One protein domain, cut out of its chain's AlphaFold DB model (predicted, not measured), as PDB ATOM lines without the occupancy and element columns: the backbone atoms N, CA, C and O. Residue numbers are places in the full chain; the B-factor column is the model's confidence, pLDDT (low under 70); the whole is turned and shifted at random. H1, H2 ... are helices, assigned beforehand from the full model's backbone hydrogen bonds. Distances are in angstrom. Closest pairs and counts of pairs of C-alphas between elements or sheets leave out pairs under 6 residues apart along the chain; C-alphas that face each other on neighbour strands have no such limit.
ATOM      1  N   GLY A  15     -22.742  33.010  66.082       58.78
ATOM      2  CA  GLY A  15     -21.677  33.966  66.404       58.78
ATOM      3  C   GLY A  15     -20.844  34.418  65.197       58.78
ATOM      4  O   GLY A  15     -20.437  35.570  65.136       58.78
ATOM      5  N   PHE A  16     -20.636  33.560  64.199       66.56
ATOM      6  CA  PHE A  16     -19.884  33.903  62.988       66.56
ATOM      7  C   PHE A  16     -20.662  34.868  62.082       66.56
ATOM      8  O   PHE A  16     -20.090  35.779  61.490       66.56
ATOM      9  N   ILE A  17     -21.986  34.701  62.019       67.12
ATOM     10  CA  ILE A  17     -22.879  35.595  61.271       67.12
ATOM     11  C   ILE A  17     -22.944  36.979  61.932       67.12
ATOM     12  O   ILE A  17     -22.945  37.989  61.226       67.12
ATOM     13  N   ALA A  18     -22.957  37.040  63.268       66.62
ATOM     14  CA  ALA A  18     -22.912  38.299  64.011       66.62
ATOM     15  C   ALA A  18     -21.618  39.078  63.719       66.62
ATOM     16  O   ALA A  18     -21.690  40.238  63.323       66.62
ATOM     17  N   VAL A  19     -20.457  38.413  63.781       72.00
ATOM     18  CA  VAL A  19     -19.154  39.028  63.466       72.00
ATOM     19  C   VAL A  19     -19.117  39.562  62.033       72.00
ATOM     20  O   VAL A  19     -18.761  40.716  61.815       72.00
ATOM     21  N   ILE A  20     -19.535  38.763  61.045       73.75
ATOM     22  CA  ILE A  20     -19.586  39.212  59.645       73.75
ATOM     23  C   ILE A  20     -20.511  40.433  59.489       73.75
ATOM     24  O   ILE A  20     -20.186  41.363  58.751       73.75
ATOM     25  N   SER A  21     -21.643  40.454  60.196       73.06
ATOM     26  CA  SER A  21     -22.607  41.559  60.141       73.06
ATOM     27  C   SER A  21     -22.066  42.843  60.783       73.06
ATOM     28  O   SER A  21     -22.243  43.921  60.216       73.06
ATOM     29  N   GLU A  22     -21.360  42.743  61.911       78.00
ATOM     30  CA  GLU A  22     -20.687  43.875  62.562       78.00
ATOM     31  C   GLU A  22     -19.597  44.470  61.666       78.00
ATOM     32  O   GLU A  22     -19.581  45.676  61.419       78.00
ATOM     33  N   VAL A  23     -18.734  43.627  61.095       83.31
ATOM     34  CA  VAL A  23     -17.661  44.091  60.205       83.31
ATOM     35  C   VAL A  23     -18.238  44.700  58.919       83.31
ATOM     36  O   VAL A  23     -17.748  45.718  58.428       83.31
ATOM     37  N   ALA A  24     -19.338  44.151  58.395       82.50
ATOM     38  CA  ALA A  24     -20.036  44.747  57.258       82.50
ATOM     39  C   ALA A  24     -20.672  46.101  57.589       82.50
ATOM     40  O   ALA A  24     -20.680  46.992  56.736       82.50
ATOM     41  N   LEU A  25     -21.178  46.285  58.811       83.38
ATOM     42  CA  LEU A  25     -21.682  47.576  59.266       83.38
ATOM     43  C   LEU A  25     -20.561  48.622  59.310       83.38
ATOM     44  O   LEU A  25     -20.774  49.747  58.853       83.38
ATOM     45  N   GLU A  26     -19.373  48.259  59.795       85.75
ATOM     46  CA  GLU A  26     -18.210  49.155  59.794       85.75
ATOM     47  C   GLU A  26     -17.775  49.526  58.370       85.75
ATOM     48  O   GLU A  26     -17.590  50.710  58.076       85.75
ATOM     49  N   ALA A  27     -17.754  48.569  57.436       85.94
ATOM     50  CA  ALA A  27     -17.488  48.853  56.021       85.94
ATOM     51  C   ALA A  27     -18.516  49.830  55.413       85.94
ATOM     52  O   ALA A  27     -18.163  50.736  54.651       85.94
ATOM     53  N   VAL A  28     -19.798  49.708  55.780       86.06
ATOM     54  CA  VAL A  28     -20.855  50.633  55.335       86.06
ATOM     55  C   VAL A  28     -20.697  52.021  55.965       86.06
ATOM     56  O   VAL A  28     -20.856  53.027  55.266       86.06
ATOM     57  N   LYS A  29     -20.362  52.116  57.255       86.81
ATOM     58  CA  LYS A  29     -20.084  53.400  57.921       86.81
ATOM     59  C   LYS A  29     -18.892  54.105  57.276       86.81
ATOM     60  O   LYS A  29     -18.997  55.289  56.946       86.81
ATOM     61  N   ALA A  30     -17.809  53.374  57.023       88.19
ATOM     62  CA  ALA A  30     -16.613  53.901  56.381       88.19
ATOM     63  C   ALA A  30     -16.906  54.386  54.949       88.19
ATOM     64  O   ALA A  30     -16.518  55.493  54.578       88.19
ATOM     65  N   LYS A  31     -17.728  53.662  54.179       89.00
ATOM     66  CA  LYS A  31     -18.242  54.136  52.881       89.00
ATOM     67  C   LYS A  31     -19.003  55.464  52.978       89.00
ATOM     68  O   LYS A  31     -18.863  56.344  52.117       89.00
ATOM     69  N   ILE A  32     -19.871  55.607  53.981       88.19
ATOM     70  CA  ILE A  32     -20.637  56.845  54.196       88.19
ATOM     71  C   ILE A  32     -19.677  57.993  54.530       88.19
ATOM     72  O   ILE A  32     -19.830  59.086  53.978       88.19
ATOM     73  N   ALA A  33     -18.662  57.746  55.361       85.94
ATOM     74  CA  ALA A  33     -17.612  58.716  55.665       85.94
ATOM     75  C   ALA A  33     -16.818  59.110  54.405       85.94
ATOM     76  O   ALA A  33     -16.717  60.302  54.106       85.94
ATOM     77  N   ALA A  34     -16.387  58.138  53.596       85.62
ATOM     78  CA  ALA A  34     -15.685  58.341  52.320       85.62
ATOM     79  C   ALA A  34     -16.515  59.115  51.278       85.62
ATOM     80  O   ALA A  34     -15.983  59.737  50.359       85.62
ATOM     81  N   SER A  35     -17.843  59.106  51.410       83.56
ATOM     82  CA  SER A  35     -18.738  59.905  50.563       83.56
ATOM     83  C   SER A  35     -18.788  61.382  50.961       83.56
ATOM     84  O   SER A  35     -19.152  62.213  50.132       83.56
ATOM     85  N   ARG A  36     -18.430  61.707  52.207       85.44
ATOM     86  CA  ARG A  36     -18.389  63.077  52.745       85.44
ATOM     87  C   ARG A  36     -16.978  63.659  52.716       85.44
ATOM     88  O   ARG A  36     -16.825  64.861  52.528       85.44
ATOM     89  N   ASN A  37     -15.967  62.811  52.884       81.94
ATOM     90  CA  ASN A  37     -14.560  63.177  52.879       81.94
ATOM     91  C   ASN A  37     -13.761  62.178  52.017       81.94
ATOM     92  O   ASN A  37     -13.657  61.019  52.412       81.94
ATOM     93  N   PRO A  38     -13.156  62.595  50.886       75.06
ATOM     94  CA  PRO A  38     -12.354  61.707  50.042       75.06
ATOM     95  C   PRO A  38     -11.200  61.021  50.783       75.06
ATOM     96  O   PRO A  38     -10.842  59.906  50.430       75.06
ATOM     97  N   PHE A  39     -10.642  61.648  51.824       74.38
ATOM     98  CA  PHE A  39      -9.541  61.075  52.608       74.38
ATOM     99  C   PHE A  39      -9.969  59.885  53.474       74.38
ATOM    100  O   PHE A  39      -9.145  59.029  53.772       74.38
ATOM    101  N   ALA A  40     -11.263  59.759  53.786       83.62
ATOM    102  CA  ALA A  40     -11.798  58.570  54.449       83.62
ATOM    103  C   ALA A  40     -11.906  57.355  53.499       83.62
ATOM    104  O   ALA A  40     -12.396  56.301  53.895       83.62
ATOM    105  N   ALA A  41     -11.458  57.468  52.238       82.25
ATOM    106  CA  ALA A  41     -11.343  56.322  51.335       82.25
ATOM    107  C   ALA A  41     -10.315  55.288  51.828       82.25
ATOM    108  O   ALA A  41     -10.499  54.105  51.561       82.25
ATOM    109  N   TYR A  42      -9.289  55.709  52.579       81.56
ATOM    110  CA  TYR A  42      -8.348  54.785  53.218       81.56
ATOM    111  C   TYR A  42      -9.025  53.976  54.329       81.56
ATOM    112  O   TYR A  42      -8.969  52.753  54.292       81.56
ATOM    113  N   ASP A  43      -9.760  54.639  55.227       85.44
ATOM    114  CA  ASP A  43     -10.543  53.964  56.275       85.44
ATOM    115  C   ASP A  43     -11.582  53.009  55.664       85.44
ATOM    116  O   ASP A  43     -11.847  51.926  56.182       85.44
ATOM    117  N   TYR A  44     -12.173  53.394  54.527       87.31
ATOM    118  CA  TYR A  44     -13.089  52.532  53.785       87.31
ATOM    119  C   TYR A  44     -12.394  51.302  53.201       87.31
ATOM    120  O   TYR A  44     -12.931  50.200  53.310       87.31
ATOM    121  N   ALA A  45     -11.208  51.465  52.617       85.31
ATOM    122  CA  ALA A  45     -10.427  50.345  52.113       85.31
ATOM    123  C   ALA A  45     -10.029  49.378  53.241       85.31
ATOM    124  O   ALA A  45     -10.219  48.175  53.091       85.31
ATOM    125  N   GLU A  46      -9.582  49.893  54.392       85.81
ATOM    126  CA  GLU A  46      -9.232  49.082  55.569       85.81
ATOM    127  C   GLU A  46     -10.450  48.336  56.141       85.81
ATOM    128  O   GLU A  46     -10.380  47.142  56.433       85.81
ATOM    129  N   ALA A  47     -11.609  48.995  56.239       87.75
ATOM    130  CA  ALA A  47     -12.836  48.343  56.697       87.75
ATOM    131  C   ALA A  47     -13.330  47.259  55.715       87.75
ATOM    132  O   ALA A  47     -13.890  46.241  56.130       87.75
ATOM    133  N   LEU A  48     -13.129  47.463  54.409       87.81
ATOM    134  CA  LEU A  48     -13.486  46.485  53.383       87.81
ATOM    135  C   LEU A  48     -12.536  45.281  53.384       87.81
ATOM    136  O   LEU A  48     -13.005  44.153  53.229       87.81
ATOM    137  N   ASP A  49     -11.244  45.503  53.623       88.31
ATOM    138  CA  ASP A  49     -10.253  44.442  53.824       88.31
ATOM    139  C   ASP A  49     -10.609  43.549  55.022       88.31
ATOM    140  O   ASP A  49     -10.670  42.321  54.911       88.31
ATOM    141  N   ALA A  50     -10.958  44.172  56.154       86.81
ATOM    142  CA  ALA A  50     -11.415  43.461  57.343       86.81
ATOM    143  C   ALA A  50     -12.658  42.608  57.047       86.81
ATOM    144  O   ALA A  50     -12.730  41.449  57.468       86.81
ATOM    145  N   LEU A  51     -13.616  43.145  56.278       85.88
ATOM    146  CA  LEU A  51     -14.803  42.400  55.853       85.88
ATOM    147  C   LEU A  51     -14.431  41.198  54.992       85.88
ATOM    148  O   LEU A  51     -14.915  40.098  55.244       85.88
ATOM    149  N   ILE A  52     -13.580  41.384  53.986       87.12
ATOM    150  CA  ILE A  52     -13.158  40.294  53.104       87.12
ATOM    151  C   ILE A  52     -12.430  39.221  53.906       87.12
ATOM    152  O   ILE A  52     -12.726  38.038  53.742       87.12
ATOM    153  N   SER A  53     -11.552  39.608  54.825       86.31
ATOM    154  CA  SER A  53     -10.783  38.698  55.676       86.31
ATOM    155  C   SER A  53     -11.644  37.749  56.511       86.31
ATOM    156  O   SER A  53     -11.267  36.588  56.670       86.31
ATOM    157  N   VAL A  54     -12.815  38.191  56.979       85.69
ATOM    158  CA  VAL A  54     -13.744  37.344  57.752       85.69
ATOM    159  C   VAL A  54     -14.678  36.494  56.883       85.69
ATOM    160  O   VAL A  54     -15.382  35.627  57.407       85.69
ATOM    161  N   LEU A  55     -14.704  36.698  55.561       82.81
ATOM    162  CA  LEU A  55     -15.533  35.886  54.674       82.81
ATOM    163  C   LEU A  55     -14.995  34.455  54.557       82.81
ATOM    164  O   LEU A  55     -13.784  34.240  54.460       82.81
ATOM    165  N   PRO A  56     -15.897  33.459  54.464       84.19
ATOM    166  CA  PRO A  56     -15.490  32.087  54.226       84.19
ATOM    167  C   PRO A  56     -14.775  31.961  52.864       84.19
ATOM    168  O   PRO A  56     -15.140  32.667  51.912       84.19
ATOM    169  N   PRO A  57     -13.793  31.048  52.725       84.38
ATOM    170  CA  PRO A  57     -12.976  30.911  51.514       84.38
ATOM    171  C   PRO A  57     -13.802  30.741  50.239       84.38
ATOM    172  O   PRO A  57     -13.473  31.271  49.178       84.38
ATOM    173  N   GLU A  58     -14.923  30.035  50.331       85.44
ATOM    174  CA  GLU A  58     -15.797  29.790  49.196       85.44
ATOM    175  C   GLU A  58     -16.513  31.070  48.738       85.44
ATOM    176  O   GLU A  58     -16.845  31.188  47.560       85.44
ATOM    177  N   ALA A  59     -16.775  32.022  49.640       84.81
ATOM    178  CA  ALA A  59     -17.339  33.319  49.273       84.81
ATOM    179  C   ALA A  59     -16.285  34.209  48.609       84.81
ATOM    180  O   ALA A  59     -16.597  34.844  47.603       84.81
ATOM    181  N   LYS A  60     -15.034  34.179  49.090       84.50
ATOM    182  CA  LYS A  60     -13.905  34.848  48.422       84.50
ATOM    183  C   LYS A  60     -13.738  34.357  46.984       84.50
ATOM    184  O   LYS A  60     -13.708  35.164  46.064       84.50
ATOM    185  N   GLN A  61     -13.768  33.039  46.765       87.38
ATOM    186  CA  GLN A  61     -13.691  32.458  45.418       87.38
ATOM    187  C   GLN A  61     -14.817  32.935  44.487       87.38
ATOM    188  O   GLN A  61     -14.578  33.172  43.303       87.38
ATOM    189  N   ASP A  62     -16.044  33.076  44.991       87.81
ATOM    190  CA  ASP A  62     -17.167  33.584  44.195       87.81
ATOM    191  C   ASP A  62     -17.029  35.077  43.869       87.81
ATOM    192  O   ASP A  62     -17.423  35.506  42.780       87.81
ATOM    193  N   ILE A  63     -16.465  35.864  44.790       88.06
ATOM    194  CA  ILE A  63     -16.153  37.282  44.575       88.06
ATOM    195  C   ILE A  63     -15.070  37.417  43.501       88.06
ATOM    196  O   ILE A  63     -15.303  38.099  42.502       88.06
ATOM    197  N   THR A  64     -13.954  36.695  43.633       88.31
ATOM    198  CA  THR A  64     -12.861  36.664  42.647       88.31
ATOM    199  C   THR A  64     -13.365  36.273  41.256       88.31
ATOM    200  O   THR A  64     -13.080  36.949  40.269       88.31
ATOM    201  N   LYS A  65     -14.215  35.239  41.150       88.81
ATOM    202  CA  LYS A  65     -14.828  34.836  39.867       88.81
ATOM    203  C   LYS A  65     -15.688  35.927  39.234       88.81
ATOM    204  O   LYS A  65     -15.779  35.994  38.013       88.81
ATOM    205  N   ARG A  66     -16.356  36.750  40.044       86.81
ATOM    206  CA  ARG A  66     -17.213  37.839  39.559       86.81
ATOM    207  C   ARG A  66     -16.442  39.078  39.156       86.81
ATOM    208  O   ARG A  66     -16.856  39.749  38.217       86.81
ATOM    209  N   LEU A  67     -15.367  39.381  39.870       84.69
ATOM    210  CA  LEU A  67     -14.488  40.497  39.546       84.69
ATOM    211  C   LEU A  67     -13.566  40.162  38.368       84.69
ATOM    212  O   LEU A  67     -13.147  41.066  37.655       84.69
ATOM    213  N   GLY A  68     -13.274  38.877  38.145       84.12
ATOM    214  CA  GLY A  68     -12.289  38.433  37.153       84.12
ATOM    215  C   GLY A  68     -10.842  38.703  37.580       84.12
ATOM    216  O   GLY A  68      -9.925  38.493  36.792       84.12
ATOM    217  N   VAL A  69     -10.647  39.156  38.817       84.12
ATOM    218  CA  VAL A  69      -9.372  39.482  39.456       84.12
ATOM    219  C   VAL A  69      -9.455  39.059  40.919       84.12
ATOM    220  O   VAL A  69     -10.552  38.996  41.485       84.12
ATOM    221  N   ASP A  70      -8.309  38.719  41.507       82.38
ATOM    222  CA  ASP A  70      -8.250  38.349  42.916       82.38
ATOM    223  C   ASP A  70      -8.718  39.508  43.801       82.38
ATOM    224  O   ASP A  70      -8.326  40.658  43.602       82.38
ATOM    225  N   VAL A  71      -9.586  39.197  44.760       79.69
ATOM    226  CA  VAL A  71     -10.204  40.189  45.635       79.69
ATOM    227  C   VAL A  71      -9.161  40.883  46.509       79.69
ATOM    228  O   VAL A  71      -9.246  42.095  46.690       79.69
ATOM    229  N   ASP A  72      -8.154  40.137  46.965       78.50
ATOM    230  CA  ASP A  72      -7.083  40.666  47.810       78.50
ATOM    231  C   ASP A  72      -6.216  41.667  47.012       78.50
ATOM    232  O   ASP A  72      -5.877  42.737  47.513       78.50
ATOM    233  N   ILE A  73      -5.989  41.411  45.713       78.50
ATOM    234  CA  ILE A  73      -5.268  42.329  44.808       78.50
ATOM    235  C   ILE A  73      -6.039  43.642  44.618       78.50
ATOM    236  O   ILE A  73      -5.441  44.713  44.637       78.50
ATOM    237  N   VAL A  74      -7.365  43.591  44.452       74.25
ATOM    238  CA  VAL A  74      -8.182  44.807  44.257       74.25
ATOM    239  C   VAL A  74      -8.112  45.726  45.476       74.25
ATOM    240  O   VAL A  74      -8.081  46.949  45.328       74.25
ATOM    241  N   VAL A  75      -8.089  45.153  46.681       73.62
ATOM    242  CA  VAL A  75      -7.983  45.917  47.929       73.62
ATOM    243  C   VAL A  75      -6.577  46.484  48.108       73.62
ATOM    244  O   VAL A  75      -6.446  47.668  48.422       73.62
ATOM    245  N   GLU A  76      -5.530  45.698  47.847       75.94
ATOM    246  CA  GLU A  76      -4.142  46.179  47.884       75.94
ATOM    247  C   GLU A  76      -3.897  47.306  46.874       75.94
ATOM    248  O   GLU A  76      -3.312  48.335  47.221       75.94
ATOM    249  N   GLU A  77      -4.391  47.166  45.641       71.50
ATOM    250  CA  GLU A  77      -4.311  48.225  44.637       71.50
ATOM    251  C   GLU A  77      -5.068  49.472  45.098       71.50
ATOM    252  O   GLU A  77      -4.542  50.577  44.976       71.50
ATOM    253  N   ALA A  78      -6.259  49.331  45.685       69.88
ATOM    254  CA  ALA A  78      -7.012  50.457  46.239       69.88
ATOM    255  C   ALA A  78      -6.265  51.167  47.387       69.88
ATOM    256  O   ALA A  78      -6.300  52.396  47.472       69.88
ATOM    257  N   LEU A  79      -5.552  50.421  48.235       66.31
ATOM    258  CA  LEU A  79      -4.745  50.955  49.341       66.31
ATOM    259  C   LEU A  79      -3.425  51.592  48.875       66.31
ATOM    260  O   LEU A  79      -2.960  52.551  49.495       66.31
ATOM    261  N   GLY A  80      -2.824  51.072  47.802       66.38
ATOM    262  CA  GLY A  80      -1.498  51.468  47.313       66.38
ATOM    263  C   GLY A  80      -1.486  52.474  46.157       66.38
ATOM    264  O   GLY A  80      -0.444  53.066  45.881       66.38
ATOM    265  N   SER A  81      -2.609  52.690  45.467       67.06
ATOM    266  CA  SER A  81      -2.638  53.480  44.221       67.06
ATOM    267  C   SER A  81      -2.643  55.001  44.411       67.06
ATOM    268  O   SER A  81      -2.277  55.722  43.481       67.06
ATOM    269  N   CYS A  82      -2.989  55.507  45.597       67.81
ATOM    270  CA  CYS A  82      -2.893  56.934  45.920       67.81
ATOM    271  C   CYS A  82      -1.792  57.183  46.956       67.81
ATOM    272  O   CYS A  82      -1.780  56.552  48.015       67.81
ATOM    273  N   SER A  83      -0.893  58.128  46.656       63.75
ATOM    274  CA  SER A  83       0.180  58.556  47.563       63.75
ATOM    275  C   SER A  83      -0.388  58.900  48.937       63.75
ATOM    276  O   SER A  83      -1.237  59.776  49.038       63.75
ATOM    277  N   ARG A  84       0.109  58.234  49.985       59.59
ATOM    278  CA  ARG A  84      -0.161  58.592  51.387       59.59
ATOM    279  C   ARG A  84       0.640  59.816  51.849       59.59
ATOM    280  O   ARG A  84       0.519  60.200  53.007       59.59
ATOM    281  N   ASP A  85       1.498  60.379  50.992       55.66
ATOM    282  CA  ASP A  85       2.326  61.539  51.319       55.66
ATOM    283  C   ASP A  85       1.548  62.846  51.072       55.66
ATOM    284  O   ASP A  85       1.389  63.245  49.911       55.66
ATOM    285  N   PRO A  86       1.111  63.542  52.142       52.25
ATOM    286  CA  PRO A  86       0.353  64.787  52.043       52.25
ATOM    287  C   PRO A  86       1.167  65.954  51.451       52.25
ATOM    288  O   PRO A  86       0.606  67.028  51.229       52.25
ATOM    289  N   ASN A  87       2.471  65.772  51.200       54.00
ATOM    290  CA  ASN A  87       3.349  66.770  50.588       54.00
ATOM    291  C   ASN A  87       3.641  66.508  49.097       54.00
ATOM    292  O   ASN A  87       4.316  67.325  48.466       54.00
ATOM    293  N   ALA A  88       3.165  65.400  48.514       53.97
ATOM    294  CA  ALA A  88       3.710  64.914  47.247       53.97
ATOM    295  C   ALA A  88       3.244  65.630  45.965       53.97
ATOM    296  O   ALA A  88       4.001  65.552  45.008       53.97
ATOM    297  N   HIS A  89       2.084  66.310  45.871       50.25
ATOM    298  CA  HIS A  89       1.704  67.210  44.743       50.25
ATOM    299  C   HIS A  89       0.251  67.747  44.893       50.25
ATOM    300  O   HIS A  89      -0.453  67.299  45.791       50.25
ATOM    301  N   PRO A  90      -0.244  68.729  44.089       51.44
ATOM    302  CA  PRO A  90      -1.380  69.573  44.479       51.44
ATOM    303  C   PRO A  90      -2.664  68.769  44.709       51.44
ATOM    304  O   PRO A  90      -3.103  68.027  43.828       51.44
ATOM    305  N   TYR A  91      -3.289  69.009  45.868       53.53
ATOM    306  CA  TYR A  91      -4.491  68.384  46.451       53.53
ATOM    307  C   TYR A  91      -5.617  67.957  45.482       53.53
ATOM    308  O   TYR A  91      -6.414  67.073  45.791       53.53
ATOM    309  N   VAL A  92      -5.710  68.558  44.294       55.19
ATOM    310  CA  VAL A  92      -6.704  68.225  43.262       55.19
ATOM    311  C   VAL A  92      -6.453  66.849  42.628       55.19
ATOM    312  O   VAL A  92      -7.416  66.133  42.340       55.19
ATOM    313  N   ASN A  93      -5.192  66.457  42.418       63.41
ATOM    314  CA  ASN A  93      -4.856  65.154  41.830       63.41
ATOM    315  C   ASN A  93      -5.084  64.017  42.829       63.41
ATOM    316  O   ASN A  93      -5.616  62.971  42.462       63.41
ATOM    317  N   GLU A  94      -4.780  64.263  44.099       70.50
ATOM    318  CA  GLU A  94      -4.992  63.317  45.192       70.50
ATOM    319  C   GLU A  94      -6.487  63.121  45.481       70.50
ATOM    320  O   GLU A  94      -6.979  61.996  45.464       70.50
ATOM    321  N   ALA A  95      -7.273  64.201  45.574       73.00
ATOM    322  CA  ALA A  95      -8.725  64.101  45.743       73.00
ATOM    323  C   ALA A  95      -9.444  63.461  44.535       73.00
ATOM    324  O   ALA A  95     -10.558  62.945  44.674       73.00
ATOM    325  N   ARG A  96      -8.851  63.522  43.333       77.31
ATOM    326  CA  ARG A  96      -9.340  62.800  42.145       77.31
ATOM    327  C   ARG A  96      -8.965  61.318  42.207       77.31
ATOM    328  O   ARG A  96      -9.813  60.484  41.900       77.31
ATOM    329  N   CYS A  97      -7.741  61.004  42.629       79.81
ATOM    330  CA  CYS A  97      -7.279  59.635  42.856       79.81
ATOM    331  C   CYS A  97      -8.161  58.926  43.894       79.81
ATOM    332  O   CYS A  97      -8.766  57.902  43.589       79.81
ATOM    333  N   LEU A  98      -8.356  59.542  45.063       81.31
ATOM    334  CA  LEU A  98      -9.173  58.998  46.153       81.31
ATOM    335  C   LEU A  98     -10.641  58.801  45.758       81.31
ATOM    336  O   LEU A  98     -11.281  57.844  46.186       81.31
ATOM    337  N   ARG A  99     -11.182  59.667  44.890       83.00
ATOM    338  CA  ARG A  99     -12.521  59.464  44.316       83.00
ATOM    339  C   ARG A  99     -12.595  58.213  43.446       83.00
ATOM    340  O   ARG A  99     -13.564  57.471  43.565       83.00
ATOM    341  N   ARG A 100     -11.584  57.969  42.611       83.62
ATOM    342  CA  ARG A 100     -11.512  56.763  41.777       83.62
ATOM    343  C   ARG A 100     -11.376  55.504  42.632       83.62
ATOM    344  O   ARG A 100     -12.132  54.562  42.431       83.62
ATOM    345  N   VAL A 101     -10.502  55.537  43.638       83.62
ATOM    346  CA  VAL A 101     -10.367  54.454  44.624       83.62
ATOM    347  C   VAL A 101     -11.708  54.165  45.294       83.62
ATOM    348  O   VAL A 101     -12.157  53.024  45.311       83.62
ATOM    349  N   LYS A 102     -12.418  55.198  45.761       87.06
ATOM    350  CA  LYS A 102     -13.751  55.040  46.353       87.06
ATOM    351  C   LYS A 102     -14.749  54.379  45.390       87.06
ATOM    352  O   LYS A 102     -15.537  53.543  45.823       87.06
ATOM    353  N   GLU A 103     -14.746  54.742  44.109       87.06
ATOM    354  CA  GLU A 103     -15.625  54.117  43.108       87.06
ATOM    355  C   GLU A 103     -15.329  52.623  42.923       87.06
ATOM    356  O   GLU A 103     -16.262  51.828  42.784       87.06
ATOM    357  N   ASP A 104     -14.056  52.235  42.941       86.25
ATOM    358  CA  ASP A 104     -13.647  50.837  42.816       86.25
ATOM    359  C   ASP A 104     -13.968  50.039  44.093       86.25
ATOM    360  O   ASP A 104     -14.558  48.957  44.000       86.25
ATOM    361  N   LEU A 105     -13.762  50.625  45.279       86.50
ATOM    362  CA  LEU A 105     -14.228  50.066  46.556       86.50
ATOM    363  C   LEU A 105     -15.760  49.911  46.588       86.50
ATOM    364  O   LEU A 105     -16.275  48.896  47.050       86.50
ATOM    365  N   ASP A 106     -16.518  50.870  46.045       88.88
ATOM    366  CA  ASP A 106     -17.981  50.787  45.948       88.88
ATOM    367  C   ASP A 106     -18.456  49.640  45.048       88.88
ATOM    368  O   ASP A 106     -19.478  49.009  45.347       88.88
ATOM    369  N   LYS A 107     -17.741  49.352  43.954       87.88
ATOM    370  CA  LYS A 107     -18.020  48.178  43.112       87.88
ATOM    371  C   LYS A 107     -17.710  46.893  43.870       87.88
ATOM    372  O   LYS A 107     -18.544  45.986  43.870       87.88
ATOM    373  N   LEU A 108     -16.562  46.837  44.543       88.25
ATOM    374  CA  LEU A 108     -16.144  45.680  45.327       88.25
ATOM    375  C   LEU A 108     -17.147  45.371  46.447       88.25
ATOM    376  O   LEU A 108     -17.657  44.253  46.514       88.25
ATOM    377  N   LEU A 109     -17.531  46.372  47.244       88.38
ATOM    378  CA  LEU A 109     -18.525  46.226  48.311       88.38
ATOM    379  C   LEU A 109     -19.859  45.685  47.773       88.38
ATOM    380  O   LEU A 109     -20.460  44.806  48.385       88.38
ATOM    381  N   ARG A 110     -20.325  46.159  46.609       89.44
ATOM    382  CA  ARG A 110     -21.559  45.643  45.984       89.44
ATOM    383  C   ARG A 110     -21.449  44.161  45.631       89.44
ATOM    384  O   ARG A 110     -22.393  43.413  45.874       89.44
ATOM    385  N   VAL A 111     -20.322  43.741  45.056       89.69
ATOM    386  CA  VAL A 111     -20.092  42.333  44.696       89.69
ATOM    387  C   VAL A 111     -20.021  41.467  45.950       89.69
ATOM    388  O   VAL A 111     -20.686  40.430  46.000       89.69
ATOM    389  N   VAL A 112     -19.283  41.917  46.966       87.44
ATOM    390  CA  VAL A 112     -19.173  41.257  48.273       87.44
ATOM    391  C   VAL A 112     -20.559  41.057  48.884       87.44
ATOM    392  O   VAL A 112     -20.923  39.928  49.210       87.44
ATOM    393  N   PHE A 113     -21.371  42.116  48.959       85.44
ATOM    394  CA  PHE A 113     -22.720  42.050  49.524       85.44
ATOM    395  C   PHE A 113     -23.652  41.129  48.734       85.44
ATOM    396  O   PHE A 113     -24.387  40.359  49.344       85.44
ATOM    397  N   ASP A 114     -23.621  41.146  47.398       86.81
ATOM    398  CA  ASP A 114     -24.465  40.247  46.597       86.81
ATOM    399  C   ASP A 114     -24.045  38.774  46.755       86.81
ATOM    400  O   ASP A 114     -24.903  37.898  46.885       86.81
ATOM    401  N   VAL A 115     -22.741  38.472  46.799       85.50
ATOM    402  CA  VAL A 115     -22.257  37.101  47.062       85.50
ATOM    403  C   VAL A 115     -22.652  36.646  48.465       85.50
ATOM    404  O   VAL A 115     -23.203  35.555  48.634       85.50
ATOM    405  N   ALA A 116     -22.410  37.486  49.463       81.50
ATOM    406  CA  ALA A 116     -22.696  37.181  50.852       81.50
ATOM    407  C   ALA A 116     -24.204  37.044  51.123       81.50
ATOM    408  O   ALA A 116     -24.615  36.107  51.806       81.50
ATOM    409  N   HIS A 117     -25.041  37.880  50.504       81.69
ATOM    410  CA  HIS A 117     -26.500  37.761  50.565       81.69
ATOM    411  C   HIS A 117     -26.990  36.442  49.950       81.69
ATOM    412  O   HIS A 117     -27.746  35.706  50.581       81.69
ATOM    413  N   ARG A 118     -26.515  36.075  48.749       81.31
ATOM    414  CA  ARG A 118     -26.877  34.794  48.100       81.31
ATOM    415  C   ARG A 118     -26.475  33.570  48.917       81.31
ATOM    416  O   ARG A 118     -27.094  32.516  48.784       81.31
ATOM    417  N   ARG A 119     -25.427  33.706  49.726       78.00
ATOM    418  CA  ARG A 119     -24.897  32.654  50.596       78.00
ATOM    419  C   ARG A 119     -25.465  32.685  52.015       78.00
ATOM    420  O   ARG A 119     -25.146  31.784  52.781       78.00
ATOM    421  N   GLY A 120     -26.310  33.660  52.354       75.81
ATOM    422  CA  GLY A 120     -26.878  33.799  53.697       75.81
ATOM    423  C   GLY A 120     -25.831  34.115  54.768       75.81
ATOM    424  O   GLY A 120     -25.959  33.641  55.891       75.81
TER     425      GLY A 120
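This is residues 15 to 120 of the 134 residues of an uncharacterized protein of Aeropyrum pernix (strain ATCC 700893 / DSM 11879 / JCM 9820 / NBRC 100138 / K1) (UniProt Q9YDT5). A long helix, H5, runs the length of an elongated up-and-down bundle of four helices, H1, H2, H4 and H5, in which each runs against the one before it in the chain. H2 lies between H1 and the pair H4 and H5, while the short H3 slants across one end of the bundle, by the last part of H5, and residues 87 to 92 stick out at the other. The printed part has 106 residues with five named helices, H1 to H5 in chain order, and no named strand; the class is all helix. It is compact, with a radius of gyration of the C-alphas of 14.1 A, and spans 45 by 26 by 17 A.

H1 holds residues 15 to 36, 32.3 A from first to last C-alpha, beginning at C-alpha 15 at (-21.677, 33.966, 66.404). H2 follows with residues 38 to 54, 25.6 A long. H3 holds residues 57 to 67 and H4 residues 71 to 80, whose C-alpha 71 is at (-10.204, 40.189, 45.635). H5, the longest helix, holds residues 91 to 118, 40.4 A, and ends at C-alpha 118 at (-26.877, 34.794, 48.100).

H5 is the hub, touching the four other helices. H1 and H2 form a helical hairpin at a shallow tilt of 14 degrees; their closest C-alphas, those of Ala 34 and Ala 40, are 4.4 A apart. H1, with residues 31 to 34 alone, only just touches H5, with 3 pairs of C-alphas within 8 A, the closest being Ala 34 and Lys 102 at 7.1 A. H2 touches H5 at a shallow tilt of 28 degrees, the same way, with the C-alphas of Ala 41 and Lys 102 closest at 5.7 A. With residues 42 to 49 alone, H2 also touches H4, closest at the C-alphas of Ala 45 and Leu 79, 6.4 A. H4 and H5 form a second helical hairpin, at 18 degrees, with the C-alphas of Ala 78 and Val 101 closest at 5.5 A. H3 touches residues 108 to 116 of H5 at a steep tilt of 56 degrees, closest at the C-alphas of Ile 63 and Val 112, 6.2 A. H1 is apart from H3 and H4. Every O i to N i+4 pair is within hydrogen-bond range in H1, H3, H4 and H5, and 11 of 13 are in H2.

The C-alphas farthest apart, those of Gly 15 and Pro 90, are 46.5 A apart. The printed part has no cut; the links are tight except the short one from H4 to H5, with 10 residues. The mean pLDDT of the printed part is 79.1, and residues 15 to 18 and 78 to 93 are under 70.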